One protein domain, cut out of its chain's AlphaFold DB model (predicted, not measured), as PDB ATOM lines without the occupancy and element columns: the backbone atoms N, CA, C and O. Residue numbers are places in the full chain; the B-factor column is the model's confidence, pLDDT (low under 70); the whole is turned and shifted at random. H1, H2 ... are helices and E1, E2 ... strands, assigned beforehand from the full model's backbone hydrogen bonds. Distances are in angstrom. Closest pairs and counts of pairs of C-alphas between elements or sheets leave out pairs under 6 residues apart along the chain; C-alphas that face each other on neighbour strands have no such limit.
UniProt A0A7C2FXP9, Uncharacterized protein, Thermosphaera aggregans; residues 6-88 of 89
ATOM      1  N   ALA A   6      92.471  55.860 147.569       93.69
ATOM      2  CA  ALA A   6      93.287  56.279 148.693       93.69
ATOM      3  C   ALA A   6      94.042  55.080 149.269       93.69
ATOM      4  O   ALA A   6      93.503  53.983 149.410       93.69
ATOM      5  N   GLN A   7      95.302  55.298 149.615       95.56
ATOM      6  CA  GLN A   7      96.116  54.387 150.393       95.56
ATOM      7  C   GLN A   7      95.722  54.488 151.869       95.56
ATOM      8  O   GLN A   7      95.695  55.578 152.432       95.56
ATOM      9  N   VAL A   8      95.464  53.341 152.487       95.50
ATOM     10  CA  VAL A   8      95.189  53.183 153.916       95.50
ATOM     11  C   VAL A   8      96.478  52.799 154.627       95.50
ATOM     12  O   VAL A   8      97.165  51.851 154.219       95.50
ATOM     13  N   TYR A   9      96.774  53.515 155.703       93.81
ATOM     14  CA  TYR A   9      97.806  53.180 156.668       93.81
ATOM     15  C   TYR A   9      97.167  52.974 158.038       93.81
ATOM     16  O   TYR A   9      96.364  53.800 158.473       93.81
ATOM     17  N   LEU A  10      97.538  51.888 158.715       91.94
ATOM     18  CA  LEU A  10      97.156  51.644 160.105       91.94
ATOM     19  C   LEU A  10      98.326  52.016 160.992       91.94
ATOM     20  O   LEU A  10      99.412  51.454 160.850       91.94
ATOM     21  N   CYS A  11      98.105  52.965 161.885       89.31
ATOM     22  CA  CYS A  11      99.125  53.489 162.769       89.31
ATOM     23  C   CYS A  11      98.801  53.138 164.217       89.31
ATOM     24  O   CYS A  11      97.633  53.030 164.586       89.31
ATOM     25  N   LYS A  12      99.840  52.976 165.038       86.00
ATOM     26  CA  LYS A  12      99.712  52.786 166.486       86.00
ATOM     27  C   LYS A  12     100.431  53.890 167.247       86.00
ATOM     28  O   LYS A  12     101.544  54.269 166.877       86.00
ATOM     29  N   TYR A  13      99.817  54.363 168.328       76.44
ATOM     30  CA  TYR A  13     100.483  55.222 169.302       76.44
ATOM     31  C   TYR A  13     101.561  54.415 170.029       76.44
ATOM     32  O   TYR A  13     101.265  53.439 170.722       76.44
ATOM     33  N   THR A  14     102.819  54.827 169.889       65.75
ATOM     34  CA  THR A  14     103.928  54.221 170.626       65.75
ATOM     35  C   THR A  14     104.035  54.911 171.985       65.75
ATOM     36  O   THR A  14     104.666  55.959 172.111       65.75
ATOM     37  N   TYR A  15     103.399  54.344 173.013       52.91
ATOM     38  CA  TYR A  15     103.655  54.746 174.397       52.91
ATOM     39  C   TYR A  15     104.978  54.116 174.843       52.91
ATOM     40  O   TYR A  15     105.040  52.912 175.078       52.91
ATOM     41  N   TYR A  16     106.040  54.916 174.929       48.09
ATOM     42  CA  TYR A  16     107.240  54.546 175.677       48.09
ATOM     43  C   TYR A  16     107.049  55.043 177.114       48.09
ATOM     44  O   TYR A  16     107.102  56.246 177.363       48.09
ATOM     45  N   GLU A  17     106.796  54.135 178.057       42.16
ATOM     46  CA  GLU A  17     106.957  54.451 179.479       42.16
ATOM     47  C   GLU A  17     108.459  54.564 179.749       42.16
ATOM     48  O   GLU A  17     109.169  53.564 179.848       42.16
ATOM     49  N   THR A  18     108.990  55.786 179.808       44.62
ATOM     50  CA  THR A  18     110.334  55.986 180.346       44.62
ATOM     51  C   THR A  18     110.266  55.851 181.872       44.62
ATOM     52  O   THR A  18     109.446  56.517 182.504       44.62
ATOM     53  N   PRO A  19     111.123  55.028 182.508       51.91
ATOM     54  CA  PRO A  19     111.077  54.818 183.957       51.91
ATOM     55  C   PRO A  19     111.462  56.063 184.779       51.91
ATOM     56  O   PRO A  19     111.289  56.054 185.994       51.91
ATOM     57  N   PHE A  20     111.940  57.154 184.156       49.47
ATOM     58  CA  PHE A  20     112.293  58.393 184.855       49.47
ATOM     59  C   PHE A  20     111.976  59.678 184.048       49.47
ATOM     60  O   PHE A  20     112.493  59.893 182.958       49.47
ATOM     61  N   SER A  21     111.196  60.565 184.687       43.75
ATOM     62  CA  SER A  21     111.112  62.038 184.536       43.75
ATOM     63  C   SER A  21     110.569  62.697 183.242       43.75
ATOM     64  O   SER A  21     111.298  62.971 182.293       43.75
ATOM     65  N   ARG A  22     109.305  63.155 183.339       48.69
ATOM     66  CA  ARG A  22     108.734  64.483 182.959       48.69
ATOM     67  C   ARG A  22     109.007  65.115 181.581       48.69
ATOM     68  O   ARG A  22     108.687  66.287 181.402       48.69
ATOM     69  N   HIS A  23     109.479  64.372 180.590       43.19
ATOM     70  CA  HIS A  23     109.447  64.816 179.194       43.19
ATOM     71  C   HIS A  23     108.790  63.726 178.352       43.19
ATOM     72  O   HIS A  23     109.374  62.673 178.110       43.19
ATOM     73  N   PHE A  24     107.545  63.967 177.942       43.56
ATOM     74  CA  PHE A  24     106.861  63.106 176.985       43.56
ATOM     75  C   PHE A  24     107.553  63.263 175.631       43.56
ATOM     76  O   PHE A  24     107.294  64.213 174.899       43.56
ATOM     77  N   ILE A  25     108.454  62.344 175.295       48.41
ATOM     78  CA  ILE A  25     108.897  62.177 173.914       48.41
ATOM     79  C   ILE A  25     107.834  61.294 173.263       48.41
ATOM     80  O   ILE A  25     107.811  60.084 173.481       48.41
ATOM     81  N   SER A  26     106.901  61.899 172.523       45.78
ATOM     82  CA  SER A  26     105.921  61.157 171.728       45.78
ATOM     83  C   SER A  26     106.677  60.319 170.695       45.78
ATOM     84  O   SER A  26     107.200  60.854 169.714       45.78
ATOM     85  N   GLY A  27     106.808  59.021 170.969       46.44
ATOM     86  CA  GLY A  27     107.549  58.082 170.142       46.44
ATOM     87  C   GLY A  27     106.975  58.002 168.731       46.44
ATOM     88  O   GLY A  27     105.765  58.102 168.530       46.44
ATOM     89  N   VAL A  28     107.869  57.821 167.759       51.41
ATOM     90  CA  VAL A  28     107.567  57.647 166.333       51.41
ATOM     91  C   VAL A  28     106.383  56.692 166.158       51.41
ATOM     92  O   VAL A  28     106.402  55.567 166.664       51.41
ATOM     93  N   ALA A  29     105.339  57.152 165.471       62.00
ATOM     94  CA  ALA A  29     104.188  56.322 165.159       62.00
ATOM     95  C   ALA A  29     104.592  55.192 164.208       62.00
ATOM     96  O   ALA A  29     105.147  55.436 163.135       62.00
ATOM     97  N   ASN A  30     104.282  53.953 164.585       78.62
ATOM     98  CA  ASN A  30     104.462  52.807 163.703       78.62
ATOM     99  C   ASN A  30     103.238  52.685 162.799       78.62
ATOM    100  O   ASN A  30     102.177  52.255 163.253       78.62
ATOM    101  N   CYS A  31     103.390  53.078 161.534       87.06
ATOM    102  CA  CYS A  31     102.358  52.970 160.510       87.06
ATOM    103  C   CYS A  31     102.685  51.844 159.528       87.06
ATOM    104  O   CYS A  31     103.752  51.839 158.914       87.06
ATOM    105  N   ILE A  32     101.743  50.926 159.324       89.69
ATOM    106  CA  ILE A  32     101.829  49.896 158.287       89.69
ATOM    107  C   ILE A  32     100.941  50.261 157.103       89.69
ATOM    108  O   ILE A  32      99.816  50.737 157.266       89.69
ATOM    109  N   LYS A  33     101.440  50.023 155.890       91.88
ATOM    110  CA  LYS A  33     100.636  50.122 154.673       91.88
ATOM    111  C   LYS A  33      99.664  48.939 154.644       91.88
ATOM    112  O   LYS A  33     100.104  47.804 154.514       91.88
ATOM    113  N   TRP A  34      98.366  49.205 154.765       91.62
ATOM    114  CA  TRP A  34      97.349  48.154 154.888       91.62
ATOM    115  C   TRP A  34      96.748  47.749 153.549       91.62
ATOM    116  O   TRP A  34      96.728  46.579 153.188       91.62
ATOM    117  N   GLY A  35      96.282  48.728 152.780       92.12
ATOM    118  CA  GLY A  35      95.563  48.463 151.538       92.12
ATOM    119  C   GLY A  35      95.093  49.745 150.874       92.12
ATOM    120  O   GLY A  35      95.408  50.833 151.339       92.12
ATOM    121  N   SER A  36      94.356  49.641 149.777       94.00
ATOM    122  CA  SER A  36      93.788  50.808 149.095       94.00
ATOM    123  C   SER A  36      92.276  50.704 149.035       94.00
ATOM    124  O   SER A  36      91.766  49.620 148.759       94.00
ATOM    125  N   ILE A  37      91.587  51.824 149.196       94.12
ATOM    126  CA  ILE A  37      90.128  51.920 149.150       94.12
ATOM    127  C   ILE A  37      89.701  52.923 148.073       94.12
ATOM    128  O   ILE A  37      90.421  53.886 147.795       94.12
ATOM    129  N   GLY A  38      88.569  52.668 147.415       93.56
ATOM    130  CA  GLY A  38      88.010  53.579 146.416       93.56
ATOM    131  C   GLY A  38      87.468  54.856 147.059       93.56
ATOM    132  O   GLY A  38      86.968  54.825 148.184       93.56
ATOM    133  N   LEU A  39      87.543  55.983 146.344       92.88
ATOM    134  CA  LEU A  39      86.995  57.244 146.856       92.88
ATOM    135  C   LEU A  39      85.472  57.197 147.054       92.88
ATOM    136  O   LEU A  39      84.976  57.813 147.994       92.88
ATOM    137  N   ASP A  40      84.742  56.437 146.235       92.56
ATOM    138  CA  ASP A  40      83.290  56.267 146.387       92.56
ATOM    139  C   ASP A  40      82.916  55.527 147.678       92.56
ATOM    140  O   ASP A  40      81.916  55.856 148.317       92.56
ATOM    141  N   ASP A  41      83.725  54.550 148.090       93.06
ATOM    142  CA  ASP A  41      83.515  53.826 149.347       93.06
ATOM    143  C   ASP A  41      83.879  54.706 150.541       93.06
ATOM    144  O   ASP A  41      83.128  54.779 151.514       93.06
ATOM    145  N   LEU A  42      84.975  55.465 150.441       93.56
ATOM    146  CA  LEU A  42      85.334  56.444 151.465       93.56
ATOM    147  C   LEU A  42      84.267  57.516 151.654       93.56
ATOM    148  O   LEU A  42      84.003  57.896 152.788       93.56
ATOM    149  N   ARG A  43      83.611  57.964 150.581       93.69
ATOM    150  CA  ARG A  43      82.517  58.939 150.674       93.69
ATOM    151  C   ARG A  43      81.325  58.419 151.486       93.69
ATOM    152  O   ARG A  43      80.598  59.218 152.062       93.69
ATOM    153  N   LYS A  44      81.118  57.099 151.534       94.12
ATOM    154  CA  LYS A  44      80.056  56.460 152.334       94.12
ATOM    155  C   LYS A  44      80.474  56.223 153.787       94.12
ATOM    156  O   LYS A  44      79.613  56.163 154.657       94.12
ATOM    157  N   ILE A  45      81.773  56.042 154.037       94.62
ATOM    158  CA  ILE A  45      82.322  55.727 155.365       94.62
ATOM    159  C   ILE A  45      82.633  56.998 156.160       94.62
ATOM    160  O   ILE A  45      82.363  57.061 157.358       94.62
ATOM    161  N   LEU A  46      83.253  57.989 155.518       95.12
ATOM    162  CA  LEU A  46      83.748  59.195 156.172       95.12
ATOM    163  C   LEU A  46      82.632  60.210 156.398       95.12
ATOM    164  O   LEU A  46      81.695  60.314 155.609       95.12
ATOM    165  N   ALA A  47      82.775  61.010 157.458       95.50
ATOM    166  CA  ALA A  47      81.987  62.232 157.558       95.50
ATOM    167  C   ALA A  47      82.426  63.206 156.454       95.50
ATOM    168  O   ALA A  47      83.568  63.143 155.980       95.50
ATOM    169  N   VAL A  48      81.512  64.089 156.051       95.25
ATOM    170  CA  VAL A  48      81.712  65.010 154.923       95.25
ATOM    171  C   VAL A  48      82.985  65.832 155.119       95.25
ATOM    172  O   VAL A  48      83.798  65.924 154.206       95.25
ATOM    173  N   GLU A  49      83.226  66.311 156.335       95.69
ATOM    174  CA  GLU A  49      84.368  67.148 156.693       95.69
ATOM    175  C   GLU A  49      85.701  66.411 156.488       95.69
ATOM    176  O   GLU A  49      86.647  66.957 155.923       95.69
ATOM    177  N   HIS A  50      85.786  65.139 156.895       95.62
ATOM    178  CA  HIS A  50      87.003  64.342 156.708       95.62
ATOM    179  C   HIS A  50      87.243  63.996 155.239       95.62
ATOM    180  O   HIS A  50      88.394  63.958 154.795       95.62
ATOM    181  N   TYR A  51      86.171  63.737 154.487       95.19
ATOM    182  CA  TYR A  51      86.271  63.482 153.057       95.19
ATOM    183  C   TYR A  51      86.761  64.727 152.310       95.19
ATOM    184  O   TYR A  51      87.686  64.641 151.507       95.19
ATOM    185  N   GLU A  52      86.208  65.900 152.622       94.75
ATOM    186  CA  GLU A  52      86.647  67.174 152.051       94.75
ATOM    187  C   GLU A  52      88.115  67.472 152.373       94.75
ATOM    188  O   GLU A  52      88.871  67.857 151.480       94.75
ATOM    189  N   VAL A  53      88.554  67.227 153.613       95.00
ATOM    190  CA  VAL A  53      89.969  67.356 153.997       95.00
ATOM    191  C   VAL A  53      90.853  66.412 153.181       95.00
ATOM    192  O   VAL A  53      91.874  66.853 152.654       95.00
ATOM    193  N   LEU A  54      90.462  65.146 153.007       94.50
ATOM    194  CA  LEU A  54      91.214  64.200 152.179       94.50
ATOM    195  C   LEU A  54      91.348  64.691 150.731       94.50
ATOM    196  O   LEU A  54      92.432  64.591 150.157       94.50
ATOM    197  N   MET A  55      90.271  65.226 150.151       94.19
ATOM    198  CA  MET A  55      90.273  65.734 148.777       94.19
ATOM    199  C   MET A  55      91.125  66.997 148.622       94.19
ATOM    200  O   MET A  55      91.826  67.141 147.621       94.19
ATOM    201  N   ARG A  56      91.096  67.897 149.611       93.38
ATOM    202  CA  ARG A  56      91.818  69.176 149.570       93.38
ATOM    203  C   ARG A  56      93.304  69.030 149.897       93.38
ATOM    204  O   ARG A  56      94.145  69.531 149.160       93.38
ATOM    205  N   GLU A  57      93.623  68.336 150.986       94.56
ATOM    206  CA  GLU A  57      94.991  68.212 151.515       94.56
ATOM    207  C   GLU A  57      95.723  66.974 150.968       94.56
ATOM    208  O   GLU A  57      96.929  66.802 151.153       94.56
ATOM    209  N   GLY A  58      95.000  66.065 150.308       92.81
ATOM    210  CA  GLY A  58      95.533  64.797 149.809       92.81
ATOM    211  C   GLY A  58      95.783  63.749 150.893       92.81
ATOM    212  O   GLY A  58      96.224  62.639 150.577       92.81
ATOM    213  N   GLN A  59      95.510  64.073 152.157       94.44
ATOM    214  CA  GLN A  59      95.602  63.158 153.285       94.44
ATOM    215  C   GLN A  59      94.640  63.555 154.407       94.44
ATOM    216  O   GLN A  59      94.334  64.730 154.581       94.44
ATOM    217  N   VAL A  60      94.209  62.578 155.201       94.88
ATOM    218  CA  VAL A  60      93.446  62.817 156.432       94.88
ATOM    219  C   VAL A  60      93.823  61.789 157.495       94.88
ATOM    220  O   VAL A  60      94.086  60.624 157.185       94.88
ATOM    221  N   ILE A  61      93.868  62.238 158.748       94.06
ATOM    222  CA  ILE A  61      94.095  61.400 159.927       94.06
ATOM    223  C   ILE A  61      92.744  61.183 160.604       94.06
ATOM    224  O   ILE A  61      92.026  62.143 160.875       94.06
ATOM    225  N   LEU A  62      92.407  59.926 160.863       93.31
ATOM    226  CA  LEU A  62      91.161  59.498 161.484       93.31
ATOM    227  C   LEU A  62      91.503  58.816 162.803       93.31
ATOM    228  O   LEU A  62      92.166  57.777 162.815       93.31
ATOM    229  N   THR A  63      91.071  59.416 163.905       90.00
ATOM    230  CA  THR A  63      91.383  58.925 165.259       90.00
ATOM    231  C   THR A  63      90.173  58.285 165.929       90.00
ATOM    232  O   THR A  63      90.308  57.603 166.939       90.00
ATOM    233  N   GLU A  64      88.985  58.455 165.350       89.62
ATOM    234  CA  GLU A  64      87.745  57.940 165.897       89.62
ATOM    235  C   GLU A  64      87.646  56.414 165.702       89.62
ATOM    236  O   GLU A  64      87.767  55.926 164.569       89.62
ATOM    237  N   PRO A  65      87.304  55.652 166.761       88.25
ATOM    238  CA  PRO A  65      87.190  54.190 166.709       88.25
ATOM    239  C   PRO A  65      86.283  53.670 165.585       88.25
ATOM    240  O   PRO A  65      86.560  52.638 164.972       88.25
ATOM    241  N   ARG A  66      85.206  54.412 165.273       91.19
ATOM    242  CA  ARG A  66      84.236  54.053 164.226       91.19
ATOM    243  C   ARG A  66      84.885  53.875 162.854       91.19
ATOM    244  O   ARG A  66      84.482  52.991 162.103       91.19
ATOM    245  N   TYR A  67      85.893  54.686 162.530       92.25
ATOM    246  CA  TYR A  67      86.570  54.615 161.239       92.25
ATOM    247  C   TYR A  67      87.519  53.431 161.173       92.25
ATOM    248  O   TYR A  67      87.633  52.804 160.122       92.25
ATOM    249  N   TYR A  68      88.141  53.080 162.300       90.75
ATOM    250  CA  TYR A  68      88.977  51.893 162.375       90.75
ATOM    251  C   TYR A  68      88.175  50.633 162.057       90.75
ATOM    252  O   TYR A  68      88.523  49.905 161.125       90.75
ATOM    253  N   ALA A  69      87.055  50.430 162.755       89.88
ATOM    254  CA  ALA A  69      86.181  49.284 162.528       89.88
ATOM    255  C   ALA A  69      85.598  49.276 161.104       89.88
ATOM    256  O   ALA A  69      85.634  48.247 160.435       89.88
ATOM    257  N   ALA A  70      85.127  50.423 160.600       91.69
ATOM    258  CA  ALA A  70      84.528  50.510 159.267       91.69
ATOM    259  C   ALA A  70      85.517  50.228 158.120       91.69
ATOM    260  O   ALA A  70      85.120  49.690 157.091       91.69
ATOM    261  N   ILE A  71      86.795  50.591 158.278       90.94
ATOM    262  CA  ILE A  71      87.813  50.436 157.226       90.94
ATOM    263  C   ILE A  71      88.527  49.082 157.314       90.94
ATOM    264  O   ILE A  71      88.890  48.511 156.286       90.94
ATOM    265  N   THR A  72      88.762  48.569 158.524       88.44
ATOM    266  CA  THR A  72      89.543  47.334 158.729       88.44
ATOM    267  C   THR A  72      88.681  46.099 158.964       88.44
ATOM    268  O   THR A  72      89.164  44.988 158.762       88.44
ATOM    269  N   GLY A  73      87.431  46.271 159.409       87.38
ATOM    270  CA  GLY A  73      86.595  45.182 159.917       87.38
ATOM    271  C   GLY A  73      87.109  44.569 161.226       87.38
ATOM    272  O   GLY A  73      86.634  43.509 161.621       87.38
ATOM    273  N   GLN A  74      88.096  45.193 161.878       85.75
ATOM    274  CA  GLN A  74      88.733  44.693 163.095       85.75
ATOM    275  C   GLN A  74      88.273  45.455 164.337       85.75
ATOM    276  O   GLN A  74      87.812  46.597 164.264       85.75
ATOM    277  N   GLU A  75      88.449  44.815 165.490       83.88
ATOM    278  CA  GLU A  75      88.222  45.439 166.786       83.88
ATOM    279  C   GLU A  75      89.270  46.529 167.057       83.88
ATOM    280  O   GLU A  75      90.458  46.377 166.764       83.88
ATOM    281  N   TYR A  76      88.808  47.655 167.593       81.56
ATOM    282  CA  TYR A  76      89.645  48.796 167.943       81.56
ATOM    283  C   TYR A  76      90.231  48.604 169.345       81.56
ATOM    284  O   TYR A  76      89.469  48.443 170.296       81.56
ATOM    285  N   SER A  77      91.557  48.663 169.505       81.50
ATOM    286  CA  SER A  77      92.213  48.402 170.800       81.50
ATOM    287  C   SER A  77      92.491  49.666 171.628       81.50
ATOM    288  O   SER A  77      93.058  49.592 172.719       81.50
ATOM    289  N   GLY A  78      92.086  50.845 171.140       80.12
ATOM    290  CA  GLY A  78      92.287  52.117 171.844       80.12
ATOM    291  C   GLY A  78      93.613  52.807 171.541       80.12
ATOM    292  O   GLY A  78      93.865  53.894 172.057       80.12
ATOM    293  N   ARG A  79      94.485  52.190 170.736       82.56
ATOM    294  CA  ARG A  79      95.826  52.721 170.434       82.56
ATOM    295  C   ARG A  79      96.087  52.874 168.946       82.56
ATOM    296  O   ARG A  79      97.206  53.205 168.561       82.56
ATOM    297  N   GLU A  80      95.082  52.633 168.121       87.56
ATOM    298  CA  GLU A  80      95.168  52.742 166.677       87.56
ATOM    299  C   GLU A  80      94.615  54.071 166.167       87.56
ATOM    300  O   GLU A  80      93.736  54.691 166.766       87.56
ATOM    301  N   TYR A  81      95.103  54.476 165.003       90.94
ATOM    302  CA  TYR A  81      94.474  55.490 164.172       90.94
ATOM    303  C   TYR A  81      94.751  55.183 162.699       90.94
ATOM    304  O   TYR A  81      95.675  54.437 162.361       90.94
ATOM    305  N   ILE A  82      93.929  55.737 161.811       93.75
ATOM    306  CA  ILE A  82      94.050  55.535 160.369       93.75
ATOM    307  C   ILE A  82      94.600  56.797 159.726       93.75
ATOM    308  O   ILE A  82      94.165  57.905 160.028       93.75
ATOM    309  N   VAL A  83      95.523  56.621 158.787       94.31
ATOM    310  CA  VAL A  83      95.903  57.677 157.849       94.31
ATOM    311  C   VAL A  83      95.469  57.256 156.455       94.31
ATOM    312  O   VAL A  83      95.837  56.183 155.972       94.31
ATOM    313  N   LEU A  84      94.686  58.109 155.805       95.19
ATOM    314  CA  LEU A  84      94.326  57.969 154.400       95.19
ATOM    315  C   LEU A  84      95.155  58.949 153.581       95.19
ATOM    316  O   LEU A  84      95.278  60.112 153.957       95.19
ATOM    317  N   LYS A  85      95.698  58.495 152.451       94.94
ATOM    318  CA  LYS A  85      96.470  59.329 151.523       94.94
ATOM    319  C   LYS A  85      96.024  59.083 150.091       94.94
ATOM    320  O   LYS A  85      96.019  57.936 149.651       94.94
ATOM    321  N   LEU A  86      95.682  60.131 149.347       93.81
ATOM    322  CA  LEU A  86      95.328  60.004 147.933       93.81
ATOM    323  C   LEU A  86      96.498  59.423 147.134       93.81
ATOM    324  O   LEU A  86      97.650  59.841 147.285       93.81
ATOM    325  N   ILE A  87      96.198  58.467 146.258       89.81
ATOM    326  CA  ILE A  87      97.172  57.930 145.310       89.81
ATOM    327  C   ILE A  87      97.153  58.851 144.091       89.81
ATOM    328  O   ILE A  87      96.290  58.724 143.224       89.81
ATOM    329  N   LYS A  88      98.093  59.800 144.042       71.38
ATOM    330  CA  LYS A  88      98.332  60.592 142.830       71.38
ATOM    331  C   LYS A  88      98.972  59.685 141.776       71.38
ATOM    332  O   LYS A  88      99.884  58.924 142.106       71.38
TER     333      LYS A  88
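What this domain is: This is residues 6 to 88 of the 89 residues of an uncharacterized protein of Thermosphaera aggregans (UniProt A0A7C2FXP9). A strongly twisted sheet of four strands has helices H2 and H3 over one face and the other face bare, with H1 just off the sheet near both helices. The hairpin of E1 and E2 runs on into a long loop whose tip, residues 18 to 23, sticks out. The printed part has 83 residues, in the order E1 E2 H1 H2 E3 H3 E4, mixed in class; the sheet order is E2 E1 E4 E3, antiparallel. It is only just loose, close to compact, with a radius of gyration of the C-alphas of 14.4 A and spans of 48 by 27 by 21 A.

Where its parts are: E2, residues 27 to 38, is 31.1 A long and bends by 61 degrees at residue 35. E1, residues 6 to 14, starts at C-alpha 6 (93.287, 56.279, 148.693) and is 24.5 A long. E4, residues 80 to 86, is 20.1 A long and ends at C-alpha 86 (95.328, 60.004, 147.933). E3 is residues 59 to 62, H1 39 to 45, H2 48 to 57 and H3 65 to 72.

How they stand to each other: E1 pairs with E2 (N 8 and O 35, 2.8 A) and E4 (N 7 and O 85, 2.7 A); E4 pairs with E3 (N 62 and O 82, 2.8 A). H2, at a height of 7.4 A, is over E3; their closest C-alphas, Leu 54 and Val 60, are 5.0 A apart. H3 is on the same face at 7.5 A. H1 and H3 only just touch, with 3 pairs of C-alphas within 8 A, the closest Ile 45 and Ala 70 at 6.9 A. H2 and H3 have every O i to N i+4 pair within hydrogen-bond range, H1 2 of 3.

The domain as a whole: The farthest C-alphas, Phe 20 and Asp 40, are 48.2 A apart. The printed part has no cut. The link E1 to E2 is long. Residues 14 to 29 are under 70 in pLDDT.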